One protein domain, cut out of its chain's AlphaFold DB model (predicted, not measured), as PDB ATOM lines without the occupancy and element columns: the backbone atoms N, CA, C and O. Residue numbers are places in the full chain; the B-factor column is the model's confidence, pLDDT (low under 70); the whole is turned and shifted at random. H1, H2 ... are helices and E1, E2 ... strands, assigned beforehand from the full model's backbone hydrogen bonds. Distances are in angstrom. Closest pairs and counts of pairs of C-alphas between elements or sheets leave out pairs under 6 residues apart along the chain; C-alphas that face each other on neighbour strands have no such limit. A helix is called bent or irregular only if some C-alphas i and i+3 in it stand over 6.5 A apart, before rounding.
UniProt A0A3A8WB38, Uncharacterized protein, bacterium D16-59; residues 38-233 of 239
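This is residues 38 to 233 of the 239 residues of an uncharacterized protein of bacterium D16-59 (UniProt A0A3A8WB38). A parallel sheet of four strands is the core, with H4 and H5 covering one face and H6 and H7 the other: three layers, helices on both faces of a sheet. H2 packs on H6, H1 packs on H7, and a long link from E4 leads to H8, which lies beyond the last residues of the strands and touches no helix. The printed part has 196 residues, with eight named helices and four named strands in the order H1 H2 E1 H3 H4 E2 H5 H6 E3 H7 E4 H8; the sheet's order is E2 E1 E3 E4 and the class is mixed, helices and strands. It is compact, with a radius of gyration of the C-alphas of 16.8 A and spans of 47 by 38 by 34 A.

Find C-alpha 38 at (20.708, 28.016, -12.882), where H1, residues 38 to 47, begins. Next come H2, residues 52 to 66 and 20.7 A long, E1, residues 71 to 76, H3, residues 79 to 83, and H4, residues 94 to 105. Go on to E2, residues 111 to 116, and H5, residues 119 to 132, which is irregular: C-alphas 128 and 131 are 9.6 A apart. The longest helix, H6, runs 25.8 A from residue 158 to C-alpha 175 at (30.328, 40.563, -15.452). E3, residues 178 to 182, H7, residues 185 to 196, E4, residues 203 to 207, and H8, residues 221 to 232, follow; H8 ends with C-alpha 232 at (41.132, 46.663, 19.852).

Look across the sheet for N 74 and O 113, 2.8 A, between E1 and E2; N 73 and O 178, 2.8 A, between E1 and E3; and N 179 and O 203, 2.8 A, between E3 and E4. E1, H3 H4, E2 and E3, H7, E4 are strand-helix-strand units, parallel neighbour strands with helices between, each with a right-handed crossover. H4 and H5 touch at a shallow tilt of 26 degrees, closest at the C-alphas of Leu 94 and Ala 121, 6.7 A. On the opposite face, H6 and H7 touch at a steep tilt of 50 degrees, closest at the C-alphas of Ala 174 and Ala 190, 4.6 A. H1 and H7 touch, about perpendicular at 77 degrees, with the C-alphas of Gly 41 and Ala 196 closest at 4.1 A. H2 touches H6, with the C-alphas of Ile 58 and Arg 168 closest at 5.3 A, and only grazes the sheet with residues 62 to 66. Every O i to N i+4 pair is within hydrogen-bond range in H1, H2, H4, H6, H7 and H8; in H5 it is 8 of 10, and in H3 0 of 1, beside 2 of 2 O i to N i+3 pairs.

The C-alphas of Gly 198 and Gly 233, the two farthest apart, stand 48.6 A from each other. The printed part has no cut, and the links H5 to H6 and E4 to H8 are long. The mean pLDDT of the printed part is 94.6; look at residues 232 to 233 for the values under 70.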
ATOM      1  N   LEU A  38      21.549  27.642 -11.743       93.06
ATOM      2  CA  LEU A  38      20.708  28.016 -12.882       93.06
ATOM      3  C   LEU A  38      19.273  28.330 -12.445       93.06
ATOM      4  O   LEU A  38      18.704  29.342 -12.862       93.06
ATOM      5  N   GLU A  39      18.701  27.513 -11.561       93.25
ATOM      6  CA  GLU A  39      17.345  27.735 -11.057       93.25
ATOM      7  C   GLU A  39      17.266  28.972 -10.150       93.25
ATOM      8  O   GLU A  39      16.343  29.782 -10.272       93.25
ATOM      9  N   LEU A  40      18.272  29.198  -9.300       93.12
ATOM     10  CA  LEU A  40      18.389  30.440  -8.536       93.12
ATOM     11  C   LEU A  40      18.595  31.650  -9.454       93.12
ATOM     12  O   LEU A  40      18.036  32.707  -9.175       93.12
ATOM     13  N   GLY A  41      19.322  31.506 -10.566       95.88
ATOM     14  CA  GLY A  41      19.480  32.552 -11.580       95.88
ATOM     15  C   GLY A  41      18.143  32.921 -12.224       95.88
ATOM     16  O   GLY A  41      17.800  34.098 -12.335       95.88
ATOM     17  N   ARG A  42      17.318  31.918 -12.552       96.19
ATOM     18  CA  ARG A  42      15.947  32.116 -13.051       96.19
ATOM     19  C   ARG A  42      15.066  32.856 -12.039       96.19
ATOM     20  O   ARG A  42      14.297  33.738 -12.425       96.19
ATOM     21  N   ILE A  43      15.163  32.500 -10.756       95.56
ATOM     22  CA  ILE A  43      14.432  33.160  -9.663       95.56
ATOM     23  C   ILE A  43      14.908  34.604  -9.499       95.56
ATOM     24  O   ILE A  43      14.075  35.511  -9.464       95.56
ATOM     25  N   MET A  44      16.223  34.822  -9.446       96.12
ATOM     26  CA  MET A  44      16.833  36.144  -9.323       96.12
ATOM     27  C   MET A  44      16.357  37.060 -10.450       96.12
ATOM     28  O   MET A  44      15.780  38.102 -10.162       96.12
ATOM     29  N   LYS A  45      16.454  36.615 -11.712       95.94
ATOM     30  CA  LYS A  45      15.984  37.372 -12.885       95.94
ATOM     31  C   LYS A  45      14.526  37.827 -12.767       95.94
ATOM     32  O   LYS A  45      14.159  38.883 -13.270       95.94
ATOM     33  N   LYS A  46      13.668  37.000 -12.162       96.12
ATOM     34  CA  LYS A  46      12.228  37.268 -12.080       96.12
ATOM     35  C   LYS A  46      11.848  38.169 -10.904       96.12
ATOM     36  O   LYS A  46      10.860  38.892 -11.014       96.12
ATOM     37  N   TYR A  47      12.558  38.076  -9.781       96.25
ATOM     38  CA  TYR A  47      12.077  38.625  -8.509       96.25
ATOM     39  C   TYR A  47      13.059  39.543  -7.783       96.25
ATOM     40  O   TYR A  47      12.649  40.214  -6.840       96.25
ATOM     41  N   ILE A  48      14.333  39.572  -8.171       94.06
ATOM     42  CA  ILE A  48      15.363  40.364  -7.499       94.06
ATOM     43  C   ILE A  48      15.870  41.409  -8.487       94.06
ATOM     44  O   ILE A  48      16.588  41.084  -9.429       94.06
ATOM     45  N   CYS A  49      15.505  42.665  -8.244       90.94
ATOM     46  CA  CYS A  49      15.901  43.798  -9.071       90.94
ATOM     47  C   CYS A  49      16.650  44.827  -8.225       90.94
ATOM     48  O   CYS A  49      16.277  45.090  -7.079       90.94
ATOM     49  N   LEU A  50      17.689  45.424  -8.807       94.19
ATOM     50  CA  LEU A  50      18.357  46.580  -8.224       94.19
ATOM     51  C   LEU A  50      17.446  47.811  -8.298       94.19
ATOM     52  O   LEU A  50      16.635  47.946  -9.214       94.19
ATOM     53  N   GLN A  51      17.593  48.719  -7.333       96.00
ATOM     54  CA  GLN A  51      17.037  50.063  -7.481       96.00
ATOM     55  C   GLN A  51      17.790  50.794  -8.606       96.00
ATOM     56  O   GLN A  51      19.000  50.588  -8.723       96.00
ATOM     57  N   PRO A  52      17.125  51.634  -9.424       97.19
ATOM     58  CA  PRO A  52      17.747  52.221 -10.615       97.19
ATOM     59  C   PRO A  52      19.026  53.028 -10.344       97.19
ATOM     60  O   PRO A  52      19.965  53.000 -11.133       97.19
ATOM     61  N   ASP A  53      19.082  53.739  -9.220       97.12
ATOM     62  CA  ASP A  53      20.253  54.505  -8.788       97.12
ATOM     63  C   ASP A  53      21.425  53.598  -8.381       97.12
ATOM     64  O   ASP A  53      22.574  53.865  -8.736       97.12
ATOM     65  N   ILE A  54      21.133  52.493  -7.690       97.19
ATOM     66  CA  ILE A  54      22.121  51.472  -7.324       97.19
ATOM     67  C   ILE A  54      22.624  50.720  -8.557       97.19
ATOM     68  O   ILE A  54      23.820  50.459  -8.671       97.19
ATOM     69  N   GLU A  55      21.730  50.387  -9.486       97.31
ATOM     70  CA  GLU A  55      22.082  49.754 -10.757       97.31
ATOM     71  C   GLU A  55      23.029  50.635 -11.572       97.31
ATOM     72  O   GLU A  55      24.084  50.166 -12.000       97.31
ATOM     73  N   GLU A  56      22.702  51.919 -11.732       97.94
ATOM     74  CA  GLU A  56      23.554  52.863 -12.454       97.94
ATOM     75  C   GLU A  56      24.928  53.000 -11.786       97.94
ATOM     76  O   GLU A  56      25.954  52.925 -12.464       97.94
ATOM     77  N   TYR A  57      24.969  53.130 -10.457       97.81
ATOM     78  CA  TYR A  57      26.217  53.175  -9.693       97.81
ATOM     79  C   TYR A  57      27.101  51.941  -9.947       97.81
ATOM     80  O   TYR A  57      28.274  52.077 -10.308       97.81
ATOM     81  N   ILE A  58      26.535  50.737  -9.817       98.06
ATOM     82  CA  ILE A  58      27.265  49.479 -10.017       98.06
ATOM     83  C   ILE A  58      27.739  49.352 -11.468       98.06
ATOM     84  O   ILE A  58      28.900  49.016 -11.709       98.06
ATOM     85  N   ASN A  59      26.872  49.648 -12.438       97.31
ATOM     86  CA  ASN A  59      27.186  49.517 -13.858       97.31
ATOM     87  C   ASN A  59      28.278  50.496 -14.301       97.31
ATOM     88  O   ASN A  59      29.180  50.117 -15.055       97.31
ATOM     89  N   GLN A  60      28.243  51.744 -13.823       97.88
ATOM     90  CA  GLN A  60      29.287  52.728 -14.106       97.88
ATOM     91  C   GLN A  60      30.647  52.286 -13.563       97.88
ATOM     92  O   GLN A  60      31.654  52.394 -14.267       97.88
ATOM     93  N   ASP A  61      30.690  51.787 -12.331       98.06
ATOM     94  CA  ASP A  61      31.925  51.331 -11.700       98.06
ATOM     95  C   ASP A  61      32.479  50.068 -12.366       98.06
ATOM     96  O   ASP A  61      33.656  50.039 -12.747       98.06
ATOM     97  N   ALA A  62      31.626  49.079 -12.638       98.06
ATOM     98  CA  ALA A  62      32.018  47.865 -13.346       98.06
ATOM     99  C   ALA A  62      32.552  48.180 -14.754       98.06
ATOM    100  O   ALA A  62      33.588  47.656 -15.165       98.06
ATOM    101  N   LYS A  63      31.923  49.114 -15.481       97.88
ATOM    102  CA  LYS A  63      32.392  49.551 -16.806       97.88
ATOM    103  C   LYS A  63      33.798  50.157 -16.760       97.88
ATOM    104  O   LYS A  63      34.597  49.882 -17.659       97.88
ATOM    105  N   LYS A  64      34.120  50.948 -15.727       97.38
ATOM    106  CA  LYS A  64      35.475  51.500 -15.518       97.38
ATOM    107  C   LYS A  64      36.491  50.394 -15.236       97.38
ATOM    108  O   LYS A  64      37.602  50.462 -15.756       97.38
ATOM    109  N   ILE A  65      36.114  49.389 -14.441       97.75
ATOM    110  CA  ILE A  65      36.959  48.219 -14.175       97.75
ATOM    111  C   ILE A  65      37.234  47.467 -15.476       97.75
ATOM    112  O   ILE A  65      38.399  47.272 -15.814       97.75
ATOM    113  N   PHE A  66      36.198  47.079 -16.225       97.94
ATOM    114  CA  PHE A  66      36.355  46.256 -17.424       97.94
ATOM    115  C   PHE A  66      37.115  46.975 -18.531       97.94
ATOM    116  O   PHE A  66      38.014  46.387 -19.125       97.94
ATOM    117  N   ASN A  67      36.774  48.235 -18.819       95.19
ATOM    118  CA  ASN A  67      37.438  49.052 -19.838       95.19
ATOM    119  C   ASN A  67      37.688  48.300 -21.173       95.19
ATOM    120  O   ASN A  67      38.757  48.400 -21.774       95.19
ATOM    121  N   GLY A  68      36.724  47.467 -21.591       94.88
ATOM    122  CA  GLY A  68      36.792  46.650 -22.811       94.88
ATOM    123  C   GLY A  68      37.775  45.469 -22.786       94.88
ATOM    124  O   GLY A  68      38.002  44.857 -23.827       94.88
ATOM    125  N   LYS A  69      38.380  45.140 -21.642       97.88
ATOM    126  CA  LYS A  69      39.330  44.031 -21.501       97.88
ATOM    127  C   LYS A  69      38.647  42.754 -21.031       97.88
ATOM    128  O   LYS A  69      37.831  42.783 -20.110       97.88
ATOM    129  N   ARG A  70      39.105  41.619 -21.571       98.31
ATOM    130  CA  ARG A  70      38.778  40.294 -21.037       98.31
ATOM    131  C   ARG A  70      39.299  40.184 -19.603       98.31
ATOM    132  O   ARG A  70      40.510  40.273 -19.384       98.31
ATOM    133  N   THR A  71      38.401  40.038 -18.640       98.88
ATOM    134  CA  THR A  71      38.681  40.219 -17.212       98.88
ATOM    135  C   THR A  71      38.470  38.921 -16.444       98.88
ATOM    136  O   THR A  71      37.408  38.304 -16.524       98.88
ATOM    137  N   LEU A  72      39.489  38.507 -15.685       98.94
ATOM    138  CA  LEU A  72      39.394  37.393 -14.748       98.94
ATOM    139  C   LEU A  72      38.897  37.917 -13.400       98.94
ATOM    140  O   LEU A  72      39.594  38.682 -12.738       98.94
ATOM    141  N   GLY A  73      37.702  37.511 -12.987       98.88
ATOM    142  CA  GLY A  73      37.199  37.777 -11.647       98.88
ATOM    143  C   GLY A  73      37.920  36.897 -10.632       98.88
ATOM    144  O   GLY A  73      38.069  35.693 -10.836       98.88
ATOM    145  N   VAL A  74      38.363  37.489  -9.531       98.94
ATOM    146  CA  VAL A  74      38.984  36.784  -8.414       98.94
ATOM    147  C   VAL A  74      38.282  37.179  -7.130       98.94
ATOM    148  O   VAL A  74      38.215  38.360  -6.791       98.94
ATOM    149  N   GLN A  75      37.776  36.188  -6.401       98.62
ATOM    150  CA  GLN A  75      37.130  36.402  -5.114       98.62
ATOM    151  C   GLN A  75      37.890  35.674  -4.009       98.62
ATOM    152  O   GLN A  75      38.022  34.450  -4.019       98.62
ATOM    153  N   ILE A  76      38.386  36.448  -3.046       98.12
ATOM    154  CA  ILE A  76      39.108  35.934  -1.881       98.12
ATOM    155  C   ILE A  76      38.367  36.406  -0.637       98.12
ATOM    156  O   ILE A  76      38.490  37.564  -0.237       98.12
ATOM    157  N   ARG A  77      37.583  35.507  -0.033       95.06
ATOM    158  CA  ARG A  77      36.948  35.741   1.269       95.06
ATOM    159  C   ARG A  77      37.879  35.271   2.378       95.06
ATOM    160  O   ARG A  77      38.173  34.081   2.468       95.06
ATOM    161  N   MET A  78      38.267  36.190   3.251       93.75
ATOM    162  CA  MET A  78      39.006  35.882   4.473       93.75
ATOM    163  C   MET A  78      38.296  36.540   5.657       93.75
ATOM    164  O   MET A  78      37.185  36.109   5.983       93.75
ATOM    165  N   GLY A  79      38.904  37.535   6.313       89.25
ATOM    166  CA  GLY A  79      38.314  38.203   7.475       89.25
ATOM    167  C   GLY A  79      37.782  37.202   8.504       89.25
ATOM    168  O   GLY A  79      38.483  36.267   8.898       89.25
ATOM    169  N   GLY A  80      36.504  37.339   8.872       87.75
ATOM    170  CA  GLY A  80      35.789  36.436   9.786       87.75
ATOM    171  C   GLY A  80      35.920  34.935   9.478       87.75
ATOM    172  O   GLY A  80      35.903  34.115  10.394       87.75
ATOM    173  N   MET A  81      36.126  34.544   8.212       89.25
ATOM    174  CA  MET A  81      36.302  33.130   7.841       89.25
ATOM    175  C   MET A  81      37.548  32.491   8.460       89.25
ATOM    176  O   MET A  81      37.567  31.287   8.708       89.25
ATOM    177  N   LEU A  82      38.578  33.286   8.756       92.19
ATOM    178  CA  LEU A  82      39.828  32.796   9.342       92.19
ATOM    179  C   LEU A  82      39.680  32.351  10.805       92.19
ATOM    180  O   LEU A  82      40.588  31.724  11.352       92.19
ATOM    181  N   ALA A  83      38.540  32.625  11.445       91.06
ATOM    182  CA  ALA A  83      38.231  32.104  12.775       91.06
ATOM    183  C   ALA A  83      37.962  30.580  12.783       91.06
ATOM    184  O   ALA A  83      37.988  29.955  13.854       91.06
ATOM    185  N   ASN A  84      37.779  29.966  11.602       91.88
ATOM    186  CA  ASN A  84      37.561  28.529  11.404       91.88
ATOM    187  C   ASN A  84      36.353  27.996  12.188       91.88
ATOM    188  O   ASN A  84      36.442  26.976  12.877       91.88
ATOM    189  N   PHE A  85      35.229  28.712  12.130       90.75
ATOM    190  CA  PHE A  85      33.978  28.261  12.736       90.75
ATOM    191  C   PHE A  85      33.491  26.958  12.101       90.75
ATOM    192  O   PHE A  85      33.744  26.692  10.926       90.75
ATOM    193  N   ASN A  86      32.790  26.139  12.881       90.81
ATOM    194  CA  ASN A  86      32.223  24.884  12.406       90.81
ATOM    195  C   ASN A  86      31.332  25.122  11.177       90.81
ATOM    196  O   ASN A  86      30.633  26.136  11.099       90.81
ATOM    197  N   GLU A  87      31.393  24.200  10.217       88.06
ATOM    198  CA  GLU A  87      30.663  24.224   8.940       88.06
ATOM    199  C   GLU A  87      30.981  25.415   8.020       88.06
ATOM    200  O   GLU A  87      30.397  25.542   6.945       88.06
ATOM    201  N   HIS A  88      31.952  26.258   8.383       89.69
ATOM    202  CA  HIS A  88      32.469  27.285   7.487       89.69
ATOM    203  C   HIS A  88      33.579  26.701   6.608       89.69
ATOM    204  O   HIS A  88      34.367  25.883   7.096       89.69
ATOM    205  N   PRO A  89      33.692  27.135   5.341       92.00
ATOM    206  CA  PRO A  89      34.767  26.720   4.456       92.00
ATOM    207  C   PRO A  89      36.166  26.859   5.048       92.00
ATOM    208  O   PRO A  89      36.491  27.855   5.700       92.00
ATOM    209  N   VAL A  90      37.010  25.870   4.765       94.19
ATOM    210  CA  VAL A  90      38.450  25.966   4.989       94.19
ATOM    211  C   VAL A  90      39.015  26.949   3.967       94.19
ATOM    212  O   VAL A  90      38.948  26.718   2.761       94.19
ATOM    213  N   VAL A  91      39.559  28.061   4.451       94.75
ATOM    214  CA  VAL A  91      40.085  29.136   3.603       94.75
ATOM    215  C   VAL A  91      41.371  28.663   2.902       94.75
ATOM    216  O   VAL A  91      42.324  28.288   3.594       94.75
ATOM    217  N   PRO A  92      41.444  28.673   1.555       96.25
ATOM    218  CA  PRO A  92      42.693  28.414   0.843       96.25
ATOM    219  C   PRO A  92      43.762  29.455   1.182       96.25
ATOM    220  O   PRO A  92      43.459  30.623   1.438       96.25
ATOM    221  N   SER A  93      45.026  29.041   1.176       97.06
ATOM    222  CA  SER A  93      46.135  29.970   1.388       97.06
ATOM    223  C   SER A  93      46.243  30.972   0.236       97.06
ATOM    224  O   SER A  93      45.824  30.705  -0.892       97.06
ATOM    225  N   LEU A  94      46.835  32.138   0.504       97.81
ATOM    226  CA  LEU A  94      47.032  33.144  -0.541       97.81
ATOM    227  C   LEU A  94      47.953  32.655  -1.664       97.81
ATOM    228  O   LEU A  94      47.753  33.050  -2.807       97.81
ATOM    229  N   ASP A  95      48.920  31.788  -1.360       98.00
ATOM    230  CA  ASP A  95      49.798  31.206  -2.378       98.00
ATOM    231  C   ASP A  95      49.033  30.226  -3.277       98.00
ATOM    232  O   ASP A  95      49.160  30.299  -4.495       98.00
ATOM    233  N   GLU A  96      48.131  29.409  -2.714       98.12
ATOM    234  CA  GLU A  96      47.221  28.577  -3.518       98.12
ATOM    235  C   GLU A  96      46.345  29.429  -4.448       98.12
ATOM    236  O   GLU A  96      46.169  29.083  -5.618       98.12
ATOM    237  N   TYR A  97      45.807  30.550  -3.955       98.50
ATOM    238  CA  TYR A  97      45.071  31.487  -4.806       98.50
ATOM    239  C   TYR A  97      45.949  32.044  -5.918       98.50
ATOM    240  O   TYR A  97      45.549  32.009  -7.077       98.50
ATOM    241  N   VAL A  98      47.137  32.540  -5.586       98.69
ATOM    242  CA  VAL A  98      48.051  33.149  -6.553       98.69
ATOM    243  C   VAL A  98      48.429  32.167  -7.653       98.69
ATOM    244  O   VAL A  98      48.292  32.510  -8.827       98.69
ATOM    245  N   ASP A  99      48.807  30.940  -7.300       98.38
ATOM    246  CA  ASP A  99      49.184  29.912  -8.268       98.38
ATOM    247  C   ASP A  99      48.037  29.605  -9.242       98.38
ATOM    248  O   ASP A  99      48.228  29.520 -10.460       98.38
ATOM    249  N   LYS A 100      46.809  29.471  -8.721       98.44
ATOM    250  CA  LYS A 100      45.626  29.181  -9.543       98.44
ATOM    251  C   LYS A 100      45.189  30.365 -10.391       98.44
ATOM    252  O   LYS A 100      44.872  30.176 -11.566       98.44
ATOM    253  N   VAL A 101      45.200  31.570  -9.827       98.81
ATOM    254  CA  VAL A 101      44.882  32.798 -10.563       98.81
ATOM    255  C   VAL A 101      45.882  32.992 -11.691       98.81
ATOM    256  O   VAL A 101      45.456  33.222 -12.814       98.81
ATOM    257  N   LYS A 102      47.183  32.821 -11.437       98.62
ATOM    258  CA  LYS A 102      48.231  32.935 -12.454       98.62
ATOM    259  C   LYS A 102      48.022  31.956 -13.608       98.62
ATOM    260  O   LYS A 102      47.969  32.377 -14.760       98.62
ATOM    261  N   SER A 103      47.788  30.679 -13.297       98.31
ATOM    262  CA  SER A 103      47.550  29.640 -14.310       98.31
ATOM    263  C   SER A 103      46.330  29.915 -15.200       98.31
ATOM    264  O   SER A 103      46.346  29.576 -16.384       98.31
ATOM    265  N   ILE A 104      45.260  30.502 -14.654       98.50
ATOM    266  CA  ILE A 104      44.065  30.845 -15.439       98.50
ATOM    267  C   ILE A 104      44.258  32.170 -16.172       98.50
ATOM    268  O   ILE A 104      43.879  32.284 -17.333       98.50
ATOM    269  N   PHE A 105      44.894  33.154 -15.539       98.56
ATOM    270  CA  PHE A 105      45.172  34.460 -16.128       98.56
ATOM    271  C   PHE A 105      45.999  34.344 -17.420       98.56
ATOM    272  O   PHE A 105      45.676  34.983 -18.423       98.56
ATOM    273  N   GLU A 106      46.981  33.439 -17.439       97.88
ATOM    274  CA  GLU A 106      47.814  33.122 -18.609       97.88
ATOM    275  C   GLU A 106      47.025  32.545 -19.805       97.88
ATOM    276  O   GLU A 106      47.534  32.527 -20.924       97.88
ATOM    277  N   ARG A 107      45.745  32.170 -19.638       97.81
ATOM    278  CA  ARG A 107      44.841  31.722 -20.723       97.81
ATOM    279  C   ARG A 107      44.270  32.876 -21.562       97.81
ATOM    280  O   ARG A 107      43.193  32.760 -22.150       97.81
ATOM    281  N   GLY A 108      44.974  34.005 -21.611       97.62
ATOM    282  CA  GLY A 108      44.632  35.157 -22.446       97.62
ATOM    283  C   GLY A 108      43.673  36.155 -21.798       97.62
ATOM    284  O   GLY A 108      42.880  36.778 -22.505       97.62
ATOM    285  N   TYR A 109      43.694  36.298 -20.472       98.56
ATOM    286  CA  TYR A 109      43.004  37.396 -19.792       98.56
ATOM    287  C   TYR A 109      43.862  38.668 -19.830       98.56
ATOM    288  O   TYR A 109      45.078  38.616 -19.683       98.56
ATOM    289  N   GLY A 110      43.232  39.825 -20.043       98.44
ATOM    290  CA  GLY A 110      43.929  41.112 -20.145       98.44
ATOM    291  C   GLY A 110      44.084  41.845 -18.811       98.44
ATOM    292  O   GLY A 110      44.876  42.785 -18.719       98.44
ATOM    293  N   GLN A 111      43.299  41.462 -17.803       98.69
ATOM    294  CA  GLN A 111      43.382  41.973 -16.433       98.69
ATOM    295  C   GLN A 111      42.642  41.064 -15.440       98.69
ATOM    296  O   GLN A 111      41.899  40.163 -15.837       98.69
ATOM    297  N   ILE A 112      42.825  41.347 -14.152       98.88
ATOM    298  CA  ILE A 112      42.161  40.690 -13.028       98.88
ATOM    299  C   ILE A 112      41.311  41.724 -12.293       98.88
ATOM    300  O   ILE A 112      41.798  42.816 -12.012       98.88
ATOM    301  N   PHE A 113      40.078  41.381 -11.931       98.88
ATOM    302  CA  PHE A 113      39.304  42.122 -10.937       98.88
ATOM    303  C   PHE A 113      39.297  41.350  -9.616       98.88
ATOM    304  O   PHE A 113      38.877  40.197  -9.588       98.88
ATOM    305  N   LEU A 114      39.753  41.972  -8.530       98.88
ATOM    306  CA  LEU A 114      39.799  41.376  -7.197       98.88
ATOM    307  C   LEU A 114      38.700  41.939  -6.294       98.88
ATOM    308  O   LEU A 114      38.732  43.113  -5.920       98.88
ATOM    309  N   ALA A 115      37.816  41.048  -5.853       98.75
ATOM    310  CA  ALA A 115      36.887  41.260  -4.752       98.75
ATOM    311  C   ALA A 115      37.415  40.552  -3.495       98.75
ATOM    312  O   ALA A 115      37.562  39.325  -3.457       98.75
ATOM    313  N   THR A 116      37.724  41.320  -2.454       98.25
ATOM    314  CA  THR A 116      38.196  40.777  -1.177       98.25
ATOM    315  C   THR A 116      37.871  41.721  -0.033       98.25
ATOM    316  O   THR A 116      37.997  42.939  -0.171       98.25
ATOM    317  N   ASP A 117      37.505  41.134   1.100       96.62
ATOM    318  CA  ASP A 117      37.284  41.805   2.377       96.62
ATOM    319  C   ASP A 117      38.564  41.921   3.218       96.62
ATOM    320  O   ASP A 117      38.515  42.384   4.355       96.62
ATOM    321  N   ASP A 118      39.711  41.508   2.675       96.88
ATOM    322  CA  ASP A 118      40.951  41.342   3.422       96.88
ATOM    323  C   ASP A 118      42.109  42.136   2.813       96.88
ATOM    324  O   ASP A 118      42.461  42.012   1.636       96.88
ATOM    325  N   SER A 119      42.728  42.974   3.639       97.00
ATOM    326  CA  SER A 119      43.838  43.835   3.232       97.00
ATOM    327  C   SER A 119      45.120  43.055   2.918       97.00
ATOM    328  O   SER A 119      45.879  43.463   2.035       97.00
ATOM    329  N   ARG A 120      45.346  41.898   3.555       97.19
ATOM    330  CA  ARG A 120      46.506  41.033   3.275       97.19
ATOM    331  C   ARG A 120      46.343  40.343   1.931       97.19
ATOM    332  O   ARG A 120      47.307  40.266   1.170       97.19
ATOM    333  N   ALA A 121      45.125  39.897   1.615       97.94
ATOM    334  CA  ALA A 121      44.805  39.356   0.299       97.94
ATOM    335  C   ALA A 121      45.042  40.402  -0.797       97.94
ATOM    336  O   ALA A 121      45.747  40.123  -1.767       97.94
ATOM    337  N   LEU A 122      44.549  41.633  -0.608       98.50
ATOM    338  CA  LEU A 122      44.826  42.739  -1.527       98.50
ATOM    339  C   LEU A 122      46.335  42.982  -1.685       98.50
ATOM    340  O   LEU A 122      46.821  43.068  -2.811       98.50
ATOM    341  N   GLY A 123      47.082  43.056  -0.580       98.38
ATOM    342  CA  GLY A 123      48.530  43.264  -0.602       98.38
ATOM    343  C   GLY A 123      49.276  42.175  -1.378       98.38
ATOM    344  O   GLY A 123      50.085  42.482  -2.254       98.38
ATOM    345  N   ARG A 124      48.959  40.902  -1.118       98.44
ATOM    346  CA  ARG A 124      49.591  39.750  -1.776       98.44
ATOM    347  C   ARG A 124      49.271  39.670  -3.267       98.44
ATOM    348  O   ARG A 124      50.172  39.407  -4.061       98.44
ATOM    349  N   MET A 125      48.023  39.926  -3.652       98.69
ATOM    350  CA  MET A 125      47.613  39.947  -5.058       98.69
ATOM    351  C   MET A 125      48.228  41.137  -5.797       98.69
ATOM    352  O   MET A 125      48.656  41.001  -6.940       98.69
ATOM    353  N   LYS A 126      48.323  42.303  -5.146       98.44
ATOM    354  CA  LYS A 126      48.954  43.493  -5.727       98.44
ATOM    355  C   LYS A 126      50.445  43.273  -5.973       98.44
ATOM    356  O   LYS A 126      50.942  43.686  -7.016       98.44
ATOM    357  N   ALA A 127      51.133  42.603  -5.049       98.44
ATOM    358  CA  ALA A 127      52.540  42.245  -5.207       98.44
ATOM    359  C   ALA A 127      52.782  41.292  -6.391       98.44
ATOM    360  O   ALA A 127      53.793  41.429  -7.071       98.44
ATOM    361  N   GLU A 128      51.859  40.361  -6.657       98.62
ATOM    362  CA  GLU A 128      51.989  39.405  -7.765       98.62
ATOM    363  C   GLU A 128      51.612  40.009  -9.125       98.62
ATOM    364  O   GLU A 128      52.327  39.838 -10.106       98.62
ATOM    365  N   PHE A 129      50.464  40.688  -9.199       98.38
ATOM    366  CA  PHE A 129      49.831  41.028 -10.478       98.38
ATOM    367  C   PHE A 129      50.000  42.496 -10.886       98.38
ATOM    368  O   PHE A 129      49.674  42.845 -12.024       98.38
ATOM    369  N   GLY A 130      50.509  43.354  -9.994       97.88
ATOM    370  CA  GLY A 130      50.832  44.752 -10.288       97.88
ATOM    371  C   GLY A 130      49.697  45.493 -11.004       97.88
ATOM    372  O   GLY A 130      48.550  45.487 -10.556       97.88
ATOM    373  N   ASP A 131      50.011  46.096 -12.149       97.19
ATOM    374  CA  ASP A 131      49.081  46.925 -12.930       97.19
ATOM    375  C   ASP A 131      47.909  46.152 -13.558       97.19
ATOM    376  O   ASP A 131      46.873  46.748 -13.899       97.19
ATOM    377  N   SER A 132      48.050  44.830 -13.695       98.06
ATOM    378  CA  SER A 132      46.990  43.944 -14.186       98.06
ATOM    379  C   SER A 132      45.880  43.744 -13.154       98.06
ATOM    380  O   SER A 132      44.793  43.308 -13.525       98.06
ATOM    381  N   LEU A 133      46.119  44.077 -11.879       98.75
ATOM    382  CA  LEU A 133      45.130  43.965 -10.815       98.75
ATOM    383  C   LEU A 133      44.253  45.220 -10.737       98.75
ATOM    384  O   LEU A 133      44.731  46.329 -10.493       98.75
ATOM    385  N   LYS A 134      42.946  45.032 -10.884       98.75
ATOM    386  CA  LYS A 134      41.904  46.028 -10.632       98.75
ATOM    387  C   LYS A 134      41.128  45.647  -9.381       98.75
ATOM    388  O   LYS A 134      40.906  44.474  -9.106       98.75
ATOM    389  N   TYR A 135      40.736  46.648  -8.614       98.69
ATOM    390  CA  TYR A 135      39.945  46.510  -7.397       98.69
ATOM    391  C   TYR A 135      39.327  47.868  -7.084       98.69
ATOM    392  O   TYR A 135      39.843  48.904  -7.513       98.69
ATOM    393  N   TYR A 136      38.253  47.871  -6.306       98.50
ATOM    394  CA  TYR A 136      37.715  49.109  -5.769       98.50
ATOM    395  C   TYR A 136      38.514  49.535  -4.532       98.50
ATOM    396  O   TYR A 136      38.674  48.773  -3.567       98.50
ATOM    397  N   ALA A 137      39.088  50.736  -4.602       97.12
ATOM    398  CA  ALA A 137      39.976  51.274  -3.571       97.12
ATOM    399  C   ALA A 137      39.222  51.702  -2.303       97.12
ATOM    400  O   ALA A 137      39.797  51.698  -1.222       97.12
ATOM    401  N   ASP A 138      37.944  52.035  -2.444       95.81
ATOM    402  CA  ASP A 138      37.027  52.464  -1.388       95.81
ATOM    403  C   ASP A 138      36.359  51.302  -0.633       95.81
ATOM    404  O   ASP A 138      35.725  51.552   0.387       95.81
ATOM    405  N   THR A 139      36.515  50.049  -1.088       95.75
ATOM    406  CA  THR A 139      35.966  48.874  -0.393       95.75
ATOM    407  C   THR A 139      36.589  48.701   0.992       95.75
ATOM    408  O   THR A 139      37.816  48.629   1.143       95.75
ATOM    409  N   THR A 140      35.720  48.549   1.986       95.31
ATOM    410  CA  THR A 140      36.044  48.281   3.383       95.31
ATOM    411  C   THR A 140      36.724  46.919   3.518       95.31
ATOM    412  O   THR A 140      36.201  45.894   3.080       95.31
ATOM    413  N   ARG A 141      37.903  46.890   4.147       95.19
ATOM    414  CA  ARG A 141      38.697  45.668   4.348       95.19
ATOM    415  C   ARG A 141      39.220  45.578   5.768       95.19
ATOM    416  O   ARG A 141      39.489  46.591   6.405       95.19
ATOM    417  N   VAL A 142      39.405  44.353   6.239       94.00
ATOM    418  CA  VAL A 142      39.982  44.053   7.551       94.00
ATOM    419  C   VAL A 142      41.394  43.481   7.426       94.00
ATOM    420  O   VAL A 142      41.811  42.997   6.371       94.00
ATOM    421  N   ASP A 143      42.138  43.520   8.526       90.75
ATOM    422  CA  ASP A 143      43.331  42.704   8.747       90.75
ATOM    423  C   ASP A 143      43.104  41.880  10.017       90.75
ATOM    424  O   ASP A 143      43.273  42.369  11.136       90.75
ATOM    425  N   GLY A 144      42.609  40.651   9.869       88.88
ATOM    426  CA  GLY A 144      42.345  39.802  11.026       88.88
ATOM    427  C   GLY A 144      41.285  38.737  10.800       88.88
ATOM    428  O   GLY A 144      41.076  38.272   9.685       88.88
ATOM    429  N   ILE A 145      40.665  38.329  11.905       90.00
ATOM    430  CA  ILE A 145      39.680  37.240  11.977       90.00
ATOM    431  C   ILE A 145      38.254  37.756  12.208       90.00
ATOM    432  O   ILE A 145      37.416  37.020  12.717       90.00
ATOM    433  N   TYR A 146      38.006  39.029  11.901       90.00
ATOM    434  CA  TYR A 146      36.726  39.695  12.133       90.00
ATOM    435  C   TYR A 146      36.067  40.082  10.817       90.00
ATOM    436  O   TYR A 146      36.731  40.259   9.797       90.00
ATOM    437  N   SER A 147      34.753  40.228  10.836       89.44
ATOM    438  CA  SER A 147      33.976  40.703   9.697       89.44
ATOM    439  C   SER A 147      34.105  42.222   9.505       89.44
ATOM    440  O   SER A 147      34.338  42.970  10.453       89.44
ATOM    441  N   THR A 148      33.900  42.708   8.279       89.81
ATOM    442  CA  THR A 148      33.999  44.141   7.925       89.81
ATOM    443  C   THR A 148      32.992  45.034   8.653       89.81
ATOM    444  O   THR A 148      33.282  46.199   8.906       89.81
ATOM    445  N   TYR A 149      31.846  44.500   9.083       87.75
ATOM    446  CA  TYR A 149      30.895  45.244   9.923       87.75
ATOM    447  C   TYR A 149      31.411  45.515  11.345       87.75
ATOM    448  O   TYR A 149      30.800  46.288  12.077       87.75
ATOM    449  N   CYS A 150      32.504  44.866  11.773       87.06
ATOM    450  CA  CYS A 150      33.085  45.096  13.097       87.06
ATOM    451  C   CYS A 150      33.981  46.335  13.160       87.06
ATOM    452  O   CYS A 150      34.258  46.823  14.255       87.06
ATOM    453  N   ILE A 151      34.449  46.829  12.012       86.94
ATOM    454  CA  ILE A 151      35.256  48.050  11.926       86.94
ATOM    455  C   ILE A 151      34.360  49.256  11.648       86.94
ATOM    456  O   ILE A 151      33.220  49.083  11.237       86.94
ATOM    457  N   ASN A 152      34.864  50.466  11.899       86.44
ATOM    458  CA  ASN A 152      34.185  51.730  11.586       86.44
ATOM    459  C   ASN A 152      32.739  51.827  12.112       86.44
ATOM    460  O   ASN A 152      31.888  52.474  11.511       86.44
ATOM    461  N   THR A 153      32.450  51.213  13.264       84.38
ATOM    462  CA  THR A 153      31.081  51.126  13.806       84.38
ATOM    463  C   THR A 153      30.481  52.473  14.200       84.38
ATOM    464  O   THR A 153      29.281  52.554  14.436       84.38
ATOM    465  N   ASP A 154      31.317  53.505  14.308       87.25
ATOM    466  CA  ASP A 154      30.905  54.869  14.633       87.25
ATOM    467  C   ASP A 154      30.569  55.688  13.366       87.25
ATOM    468  O   ASP A 154      30.031  56.789  13.472       87.25
ATOM    469  N   GLU A 155      30.867  55.171  12.164       87.19
ATOM    470  CA  GLU A 155      30.485  55.803  10.898       87.19
ATOM    471  C   GLU A 155      28.982  55.599  10.628       87.19
ATOM    472  O   GLU A 155      28.499  54.459  10.610       87.19
ATOM    473  N   PRO A 156      28.216  56.679  10.370       90.56
ATOM    474  CA  PRO A 156      26.814  56.558   9.998       90.56
ATOM    475  C   PRO A 156      26.634  55.657   8.773       90.56
ATOM    476  O   PRO A 156      27.355  55.791   7.784       90.56
ATOM    477  N   LEU A 157      25.641  54.764   8.822       91.19
ATOM    478  CA  LEU A 157      25.287  53.857   7.723       91.19
ATOM    479  C   LEU A 157      26.413  52.895   7.279       91.19
ATOM    480  O   LEU A 157      26.342  52.345   6.179       91.19
ATOM    481  N   HIS A 158      27.415  52.616   8.125       90.81
ATOM    482  CA  HIS A 158      28.524  51.705   7.793       90.81
ATOM    483  C   HIS A 158      28.067  50.335   7.265       90.81
ATOM    484  O   HIS A 158      28.564  49.842   6.254       90.81
ATOM    485  N   ASN A 159      27.059  49.734   7.901       89.88
ATOM    486  CA  ASN A 159      26.530  48.434   7.477       89.88
ATOM    487  C   ASN A 159      25.863  48.498   6.098       89.88
ATOM    488  O   ASN A 159      26.018  47.578   5.295       89.88
ATOM    489  N   TYR A 160      25.151  49.591   5.810       93.06
ATOM    490  CA  TYR A 160      24.567  49.828   4.492       93.06
ATOM    491  C   TYR A 160      25.668  49.964   3.435       93.06
ATOM    492  O   TYR A 160      25.601  49.314   2.395       93.06
ATOM    493  N   LYS A 161      26.725  50.729   3.735       93.81
ATOM    494  CA  LYS A 161      27.897  50.876   2.865       93.81
ATOM    495  C   LYS A 161      28.578  49.529   2.596       93.81
ATOM    496  O   LYS A 161      28.775  49.186   1.437       93.81
ATOM    497  N   CYS A 162      28.844  48.726   3.630       93.00
ATOM    498  CA  CYS A 162      29.374  47.364   3.477       93.00
ATOM    499  C   CYS A 162      28.486  46.497   2.566       93.00
ATOM    500  O   CYS A 162      28.991  45.749   1.727       93.00
ATOM    501  N   GLY A 163      27.161  46.601   2.719       94.88
ATOM    502  CA  GLY A 163      26.186  45.919   1.868       94.88
ATOM    503  C   GLY A 163      26.259  46.362   0.404       94.88
ATOM    504  O   GLY A 163      26.256  45.529  -0.500       94.88
ATOM    505  N   LEU A 164      26.380  47.667   0.163       96.62
ATOM    506  CA  LEU A 164      26.511  48.235  -1.177       96.62
ATOM    507  C   LEU A 164      27.840  47.844  -1.845       96.62
ATOM    508  O   LEU A 164      27.863  47.514  -3.030       96.62
ATOM    509  N   GLU A 165      28.936  47.830  -1.087       97.19
ATOM    510  CA  GLU A 165      30.255  47.399  -1.562       97.19
ATOM    511  C   GLU A 165      30.247  45.930  -2.005       97.19
ATOM    512  O   GLU A 165      30.694  45.628  -3.112       97.19
ATOM    513  N   VAL A 166      29.695  45.019  -1.190       97.00
ATOM    514  CA  VAL A 166      29.637  43.593  -1.557       97.00
ATOM    515  C   VAL A 166      28.695  43.342  -2.736       97.00
ATOM    516  O   VAL A 166      28.964  42.465  -3.556       97.00
ATOM    517  N   LEU A 167      27.623  44.130  -2.868       97.75
ATOM    518  CA  LEU A 167      26.720  44.065  -4.015       97.75
ATOM    519  C   LEU A 167      27.431  44.505  -5.303       97.75
ATOM    520  O   LEU A 167      27.368  43.798  -6.310       97.75
ATOM    521  N   ARG A 168      28.174  45.620  -5.254       98.50
ATOM    522  CA  ARG A 168      29.014  46.100  -6.363       98.50
ATOM    523  C   ARG A 168      30.066  45.061  -6.758       98.50
ATOM    524  O   ARG A 168      30.208  44.767  -7.947       98.50
ATOM    525  N   ASP A 169      30.764  44.475  -5.788       98.56
ATOM    526  CA  ASP A 169      31.747  43.411  -6.027       98.56
ATOM    527  C   ASP A 169      31.100  42.194  -6.699       98.56
ATOM    528  O   ASP A 169      31.604  41.706  -7.708       98.56
ATOM    529  N   MET A 170      29.959  41.729  -6.183       98.50
ATOM    530  CA  MET A 170      29.233  40.572  -6.712       98.50
ATOM    531  C   MET A 170      28.822  40.762  -8.179       98.50
ATOM    532  O   MET A 170      29.073  39.877  -8.998       98.50
ATOM    533  N   TYR A 171      28.219  41.901  -8.530       98.56
ATOM    534  CA  TYR A 171      27.825  42.180  -9.917       98.56
ATOM    535  C   TYR A 171      29.034  42.394 -10.835       98.56
ATOM    536  O   TYR A 171      29.027  41.935 -11.978       98.56
ATOM    537  N   THR A 172      30.112  43.005 -10.334       98.81
ATOM    538  CA  THR A 172      31.361  43.131 -11.107       98.81
ATOM    539  C   THR A 172      31.980  41.753 -11.377       98.81
ATOM    540  O   THR A 172      32.410  41.480 -12.496       98.81
ATOM    541  N   LEU A 173      31.968  40.838 -10.399       98.88
ATOM    542  CA  LEU A 173      32.389  39.446 -10.597       98.88
ATOM    543  C   LEU A 173      31.508  38.729 -11.630       98.88
ATOM    544  O   LEU A 173      32.043  38.066 -12.514       98.88
ATOM    545  N   ALA A 174      30.183  38.901 -11.568       98.56
ATOM    546  CA  ALA A 174      29.244  38.307 -12.526       98.56
ATOM    547  C   ALA A 174      29.515  38.745 -13.980       98.56
ATOM    548  O   ALA A 174      29.393  37.946 -14.917       98.56
ATOM    549  N   GLY A 175      29.936  40.001 -14.160       98.50
ATOM    550  CA  GLY A 175      30.328  40.563 -15.452       98.50
ATOM    551  C   GLY A 175      31.700  40.111 -15.970       98.50
ATOM    552  O   GLY A 175      31.989  40.324 -17.144       98.50
ATOM    553  N   CYS A 176      32.537  39.461 -15.154       98.81
ATOM    554  CA  CYS A 176      33.845  38.959 -15.591       98.81
ATOM    555  C   CYS A 176      33.716  37.766 -16.558       98.81
ATOM    556  O   CYS A 176      32.761  36.987 -16.497       98.81
ATOM    557  N   ASP A 177      34.713  37.567 -17.422       98.75
ATOM    558  CA  ASP A 177      34.738  36.475 -18.407       98.75
ATOM    559  C   ASP A 177      35.156  35.132 -17.793       98.75
ATOM    560  O   ASP A 177      34.834  34.068 -18.316       98.75
ATOM    561  N   GLY A 178      35.889  35.166 -16.683       98.69
ATOM    562  CA  GLY A 178      36.256  34.002 -15.877       98.69
ATOM    563  C   GLY A 178      36.121  34.298 -14.393       98.69
ATOM    564  O   GLY A 178      36.064  35.466 -14.008       98.69
ATOM    565  N   LEU A 179      36.112  33.256 -13.566       98.88
ATOM    566  CA  LEU A 179      36.049  33.373 -12.115       98.88
ATOM    567  C   LEU A 179      36.971  32.357 -11.429       98.88
ATOM    568  O   LEU A 179      36.838  31.152 -11.630       98.88
ATOM    569  N   VAL A 180      37.853  32.851 -10.558       98.81
ATOM    570  CA  VAL A 180      38.581  32.055  -9.559       98.81
ATOM    571  C   VAL A 180      38.131  32.491  -8.175       98.81
ATOM    572  O   VAL A 180      38.269  33.656  -7.813       98.81
ATOM    573  N   ALA A 181      37.591  31.580  -7.375       98.06
ATOM    574  CA  ALA A 181      37.079  31.926  -6.054       98.06
ATOM    575  C   ALA A 181      37.285  30.809  -5.036       98.06
ATOM    576  O   ALA A 181      37.576  29.677  -5.400       98.06
ATOM    577  N   GLY A 182      37.119  31.118  -3.751       93.75
ATOM    578  CA  GLY A 182      36.867  30.084  -2.742       93.75
ATOM    579  C   GLY A 182      35.378  29.777  -2.609       93.75
ATOM    580  O   GLY A 182      34.529  30.438  -3.222       93.75
ATOM    581  N   LEU A 183      35.052  28.823  -1.737       91.75
ATOM    582  CA  LEU A 183      33.683  28.648  -1.258       91.75
ATOM    583  C   LEU A 183      33.236  29.898  -0.490       91.75
ATOM    584  O   LEU A 183      33.701  30.187   0.615       91.75
ATOM    585  N   SER A 184      32.321  30.662  -1.080       92.31
ATOM    586  CA  SER A 184      31.792  31.886  -0.490       92.31
ATOM    587  C   SER A 184      30.379  32.152  -0.989       92.31
ATOM    588  O   SER A 184      30.059  31.931  -2.152       92.31
ATOM    589  N   LYS A 185      29.527  32.710  -0.123       92.56
ATOM    590  CA  LYS A 185      28.184  33.145  -0.531       92.56
ATOM    591  C   LYS A 185      28.257  34.212  -1.635       92.56
ATOM    592  O   LYS A 185      27.420  34.206  -2.528       92.56
ATOM    593  N   VAL A 186      29.294  35.055  -1.636       95.81
ATOM    594  CA  VAL A 186      29.508  36.081  -2.675       95.81
ATOM    595  C   VAL A 186      29.892  35.454  -4.018       95.81
ATOM    596  O   VAL A 186      29.361  35.859  -5.048       95.81
ATOM    597  N   SER A 187      30.770  34.443  -4.027       95.56
ATOM    598  CA  SER A 187      31.168  33.768  -5.272       95.56
ATOM    599  C   SER A 187      30.014  32.971  -5.881       95.56
ATOM    600  O   SER A 187      29.867  32.944  -7.103       95.56
ATOM    601  N   PHE A 188      29.147  32.380  -5.056       95.44
ATOM    602  CA  PHE A 188      27.900  31.774  -5.524       95.44
ATOM    603  C   PHE A 188      26.894  32.809  -6.030       95.44
ATOM    604  O   PHE A 188      26.322  32.622  -7.097       95.44
ATOM    605  N   ALA A 189      26.711  33.923  -5.322       97.12
ATOM    606  CA  ALA A 189      25.795  34.974  -5.752       97.12
ATOM    607  C   ALA A 189      26.226  35.607  -7.091       97.12
ATOM    608  O   ALA A 189      25.384  35.849  -7.949       97.12
ATOM    609  N   ALA A 190      27.533  35.764  -7.333       98.38
ATOM    610  CA  ALA A 190      28.056  36.197  -8.631       98.38
ATOM    611  C   ALA A 190      27.763  35.185  -9.757       98.38
ATOM    612  O   ALA A 190      27.429  35.578 -10.873       98.38
ATOM    613  N   GLN A 191      27.863  33.878  -9.486       98.12
ATOM    614  CA  GLN A 191      27.472  32.832 -10.443       98.12
ATOM    615  C   GLN A 191      25.968  32.871 -10.746       98.12
ATOM    616  O   GLN A 191      25.580  32.821 -11.911       98.12
ATOM    617  N   ILE A 192      25.133  33.023  -9.716       97.75
ATOM    618  CA  ILE A 192      23.673  33.143  -9.843       97.75
ATOM    619  C   ILE A 192      23.301  34.382 -10.668       97.75
ATOM    620  O   ILE A 192      22.499  34.278 -11.593       97.75
ATOM    621  N   ALA A 193      23.914  35.535 -10.387       98.12
ATOM    622  CA  ALA A 193      23.693  36.769 -11.139       98.12
ATOM    623  C   ALA A 193      24.111  36.624 -12.611       98.12
ATOM    624  O   ALA A 193      23.378  37.033 -13.508       98.12
ATOM    625  N   LYS A 194      25.244  35.965 -12.886       98.12
ATOM    626  CA  LYS A 194      25.666  35.679 -14.263       98.12
ATOM    627  C   LYS A 194      24.674  34.769 -14.994       98.12
ATOM    628  O   LYS A 194      24.340  35.034 -16.147       98.12
ATOM    629  N   ALA A 195      24.167  33.740 -14.314       97.44
ATOM    630  CA  ALA A 195      23.142  32.852 -14.853       97.44
ATOM    631  C   ALA A 195      21.807  33.578 -15.103       97.44
ATOM    632  O   ALA A 195      21.145  33.308 -16.104       97.44
ATOM    633  N   ALA A 196      21.422  34.533 -14.247       97.44
ATOM    634  CA  ALA A 196      20.232  35.366 -14.439       97.44
ATOM    635  C   ALA A 196      20.284  36.160 -15.762       97.44
ATOM    636  O   ALA A 196      19.276  36.275 -16.470       97.44
ATOM    637  N   GLU A 197      21.476  36.607 -16.160       95.50
ATOM    638  CA  GLU A 197      21.728  37.269 -17.447       95.50
ATOM    639  C   GLU A 197      21.919  36.297 -18.625       95.50
ATOM    640  O   GLU A 197      22.118  36.718 -19.762       95.50
ATOM    641  N   GLY A 198      21.816  34.984 -18.391       95.62
ATOM    642  CA  GLY A 198      22.031  33.955 -19.414       95.62
ATOM    643  C   GLY A 198      23.500  33.774 -19.808       95.62
ATOM    644  O   GLY A 198      23.784  33.202 -20.859       95.62
ATOM    645  N   GLY A 199      24.432  34.276 -18.994       95.88
ATOM    646  CA  GLY A 199      25.866  34.156 -19.219       95.88
ATOM    647  C   GLY A 199      26.485  32.932 -18.541       95.88
ATOM    648  O   GLY A 199      25.928  32.345 -17.615       95.88
ATOM    649  N   SER A 200      27.703  32.599 -18.960       95.19
ATOM    650  CA  SER A 200      28.566  31.593 -18.333       95.19
ATOM    651  C   SER A 200      30.022  32.062 -18.342       95.19
ATOM    652  O   SER A 200      30.398  32.948 -19.115       95.19
ATOM    653  N   TYR A 201      30.838  31.550 -17.420       98.19
ATOM    654  CA  TYR A 201      32.269  31.856 -17.386       98.19
ATOM    655  C   TYR A 201      33.018  30.963 -18.382       98.19
ATOM    656  O   TYR A 201      32.735  29.770 -18.460       98.19
ATOM    657  N   SER A 202      33.995  31.518 -19.106       97.94
ATOM    658  CA  SER A 202      34.910  30.724 -19.946       97.94
ATOM    659  C   SER A 202      35.772  29.783 -19.104       97.94
ATOM    660  O   SER A 202      36.012  28.644 -19.488       97.94
ATOM    661  N   ASP A 203      36.209  30.270 -17.945       98.25
ATOM    662  CA  ASP A 203      36.972  29.525 -16.956       98.25
ATOM    663  C   ASP A 203      36.324  29.762 -15.585       98.25
ATOM    664  O   ASP A 203      36.221  30.904 -15.136       98.25
ATOM    665  N   LEU A 204      35.878  28.693 -14.923       97.56
ATOM    666  CA  LEU A 204      35.332  28.727 -13.565       97.56
ATOM    667  C   LEU A 204      36.128  27.764 -12.685       97.56
ATOM    668  O   LEU A 204      36.141  26.559 -12.930       97.56
ATOM    669  N   LEU A 205      36.779  28.292 -11.650       97.56
ATOM    670  CA  LEU A 205      37.509  27.503 -10.667       97.56
ATOM    671  C   LEU A 205      37.113  27.914  -9.249       97.56
ATOM    672  O   LEU A 205      37.371  29.039  -8.820       97.56
ATOM    673  N   ILE A 206      36.558  26.963  -8.502       96.62
ATOM    674  CA  ILE A 206      36.299  27.104  -7.070       96.62
ATOM    675  C   ILE A 206      37.348  26.295  -6.302       96.62
ATOM    676  O   ILE A 206      37.435  25.077  -6.443       96.62
ATOM    677  N   LEU A 207      38.169  26.981  -5.507       95.62
ATOM    678  CA  LEU A 207      39.121  26.378  -4.581       95.62
ATOM    679  C   LEU A 207      38.343  25.891  -3.356       95.62
ATOM    680  O   LEU A 207      38.131  26.631  -2.392       95.62
ATOM    681  N   ASP A 208      37.896  24.645  -3.432       92.88
ATOM    682  CA  ASP A 208      37.180  23.958  -2.365       92.88
ATOM    683  C   ASP A 208      38.149  23.095  -1.539       92.88
ATOM    684  O   ASP A 208      38.765  22.157  -2.050       92.88
ATOM    685  N   LYS A 209      38.298  23.430  -0.252       93.62
ATOM    686  CA  LYS A 209      39.088  22.666   0.732       93.62
ATOM    687  C   LYS A 209      38.207  21.981   1.783       93.62
ATOM    688  O   LYS A 209      38.703  21.567   2.830       93.62
ATOM    689  N   GLY A 210      36.912  21.866   1.508       90.62
ATOM    690  CA  GLY A 210      35.906  21.356   2.422       90.62
ATOM    691  C   GLY A 210      35.534  22.351   3.518       90.62
ATOM    692  O   GLY A 210      35.879  23.536   3.490       90.62
ATOM    693  N   LEU A 211      34.800  21.844   4.506       91.38
ATOM    694  CA  LEU A 211      34.314  22.613   5.644       91.38
ATOM    695  C   LEU A 211      35.112  22.276   6.903       91.38
ATOM    696  O   LEU A 211      35.606  21.163   7.088       91.38
ATOM    697  N   ASN A 212      35.205  23.244   7.805       91.19
ATOM    698  CA  ASN A 212      35.716  23.016   9.145       91.19
ATOM    699  C   ASN A 212      34.748  22.115   9.930       91.19
ATOM    700  O   ASN A 212      33.559  22.412  10.020       91.19
ATOM    701  N   HIS A 213      35.269  21.065  10.564       93.25
ATOM    702  CA  HIS A 213      34.508  20.186  11.457       93.25
ATOM    703  C   HIS A 213      35.085  20.272  12.871       93.25
ATOM    704  O   HIS A 213      36.104  19.653  13.180       93.25
ATOM    705  N   ASN A 214      34.481  21.106  13.719       93.44
ATOM    706  CA  ASN A 214      34.955  21.375  15.076       93.44
ATOM    707  C   ASN A 214      33.823  21.884  15.996       93.44
ATOM    708  O   ASN A 214      32.656  21.907  15.626       93.44
ATOM    709  N   SER A 215      34.149  22.274  17.230       93.50
ATOM    710  CA  SER A 215      33.175  22.760  18.220       93.50
ATOM    711  C   SER A 215      33.031  24.290  18.279       93.50
ATOM    712  O   SER A 215      32.312  24.803  19.140       93.50
ATOM    713  N   ARG A 216      33.706  25.042  17.399       89.81
ATOM    714  CA  ARG A 216      33.668  26.513  17.388       89.81
ATOM    715  C   ARG A 216      32.378  26.992  16.742       89.81
ATOM    716  O   ARG A 216      32.123  26.706  15.576       89.81
ATOM    717  N   ARG A 217      31.578  27.760  17.475       89.25
ATOM    718  CA  ARG A 217      30.355  28.372  16.944       89.25
ATOM    719  C   ARG A 217      30.665  29.770  16.433       89.25
ATOM    720  O   ARG A 217      31.409  30.492  17.093       89.25
ATOM    721  N   ALA A 218      30.093  30.125  15.287       85.25
ATOM    722  CA  ALA A 218      30.134  31.501  14.819       85.25
ATOM    723  C   ALA A 218      29.386  32.394  15.830       85.25
ATOM    724  O   ALA A 218      28.288  32.011  16.255       85.25
ATOM    725  N   PRO A 219      29.977  33.520  16.260       86.06
ATOM    726  CA  PRO A 219      29.307  34.474  17.130       86.06
ATOM    727  C   PRO A 219      28.143  35.126  16.382       86.06
ATOM    728  O   PRO A 219      28.151  35.225  15.153       86.06
ATOM    729  N   ASP A 220      27.150  35.614  17.122       88.94
ATOM    730  CA  ASP A 220      26.247  36.610  16.551       88.94
ATOM    731  C   ASP A 220      26.969  37.960  16.371       88.94
ATOM    732  O   ASP A 220      28.056  38.193  16.910       88.94
ATOM    733  N   VAL A 221      26.350  38.869  15.615       85.31
ATOM    734  CA  VAL A 221      26.929  40.184  15.296       85.31
ATOM    735  C   VAL A 221      27.300  40.972  16.560       85.31
ATOM    736  O   VAL A 221      28.355  41.601  16.603       85.31
ATOM    737  N   GLN A 222      26.470  40.935  17.609       87.38
ATOM    738  CA  GLN A 222      26.714  41.688  18.845       87.38
ATOM    739  C   GLN A 222      27.864  41.083  19.654       87.38
ATOM    740  O   GLN A 222      28.677  41.811  20.234       87.38
ATOM    741  N   GLN A 223      27.956  39.755  19.673       88.94
ATOM    742  CA  GLN A 223      29.059  39.041  20.290       88.94
ATOM    743  C   GLN A 223      30.382  39.361  19.580       88.94
ATOM    744  O   GLN A 223      31.345  39.734  20.253       88.94
ATOM    745  N   GLU A 224      30.428  39.290  18.247       88.94
ATOM    746  CA  GLU A 224      31.648  39.579  17.484       88.94
ATOM    747  C   GLU A 224      32.104  41.032  17.676       88.94
ATOM    748  O   GLU A 224      33.279  41.284  17.945       88.94
ATOM    749  N   LEU A 225      31.167  41.986  17.656       87.62
ATOM    750  CA  LEU A 225      31.440  43.399  17.934       87.62
ATOM    751  C   LEU A 225      32.046  43.615  19.324       87.62
ATOM    752  O   LEU A 225      32.997  44.383  19.493       87.62
ATOM    753  N   LYS A 226      31.508  42.937  20.342       88.81
ATOM    754  CA  LYS A 226      32.024  43.020  21.712       88.81
ATOM    755  C   LYS A 226      33.435  42.442  21.813       88.81
ATOM    756  O   LYS A 226      34.285  43.019  22.495       88.81
ATOM    757  N   GLU A 227      33.691  41.322  21.144       88.06
ATOM    758  CA  GLU A 227      35.010  40.690  21.089       88.06
ATOM    759  C   GLU A 227      36.030  41.573  20.358       88.06
ATOM    760  O   GLU A 227      37.123  41.796  20.885       88.06
ATOM    761  N   PHE A 228      35.649  42.158  19.220       86.31
ATOM    762  CA  PHE A 228      36.464  43.115  18.473       86.31
ATOM    763  C   PHE A 228      36.839  44.329  19.334       86.31
ATOM    764  O   PHE A 228      38.019  44.657  19.467       86.31
ATOM    765  N   LYS A 229      35.861  44.960  20.004       85.81
ATOM    766  CA  LYS A 229      36.101  46.116  20.889       85.81
ATOM    767  C   LYS A 229      37.008  45.765  22.069       85.81
ATOM    768  O   LYS A 229      37.865  46.560  22.446       85.81
ATOM    769  N   LYS A 230      36.876  44.559  22.631       84.31
ATOM    770  CA  LYS A 230      37.759  44.076  23.705       84.31
ATOM    771  C   LYS A 230      39.198  43.859  23.220       84.31
ATOM    772  O   LYS A 230      40.130  44.136  23.972       84.31
ATOM    773  N   GLY A 231      39.377  43.366  21.993       76.38
ATOM    774  CA  GLY A 231      40.690  43.152  21.375       76.38
ATOM    775  C   GLY A 231      41.383  44.448  20.942       76.38
ATOM    776  O   GLY A 231      42.589  44.587  21.140       76.38
ATOM    777  N   ASN A 232      40.617  45.413  20.422       68.62
ATOM    778  CA  ASN A 232      41.132  46.663  19.852       68.62
ATOM    779  C   ASN A 232      41.049  47.886  20.767       68.62
ATOM    780  O   ASN A 232      41.671  48.897  20.462       68.62
ATOM    781  N   GLY A 233      40.438  47.787  21.952       48.28
ATOM    782  CA  GLY A 233      40.505  48.816  23.005       48.28
ATOM    783  C   GLY A 233      41.920  49.122  23.540       48.28
ATOM    784  O   GLY A 233      42.054  49.780  24.567       48.28
TER     785      GLY A 233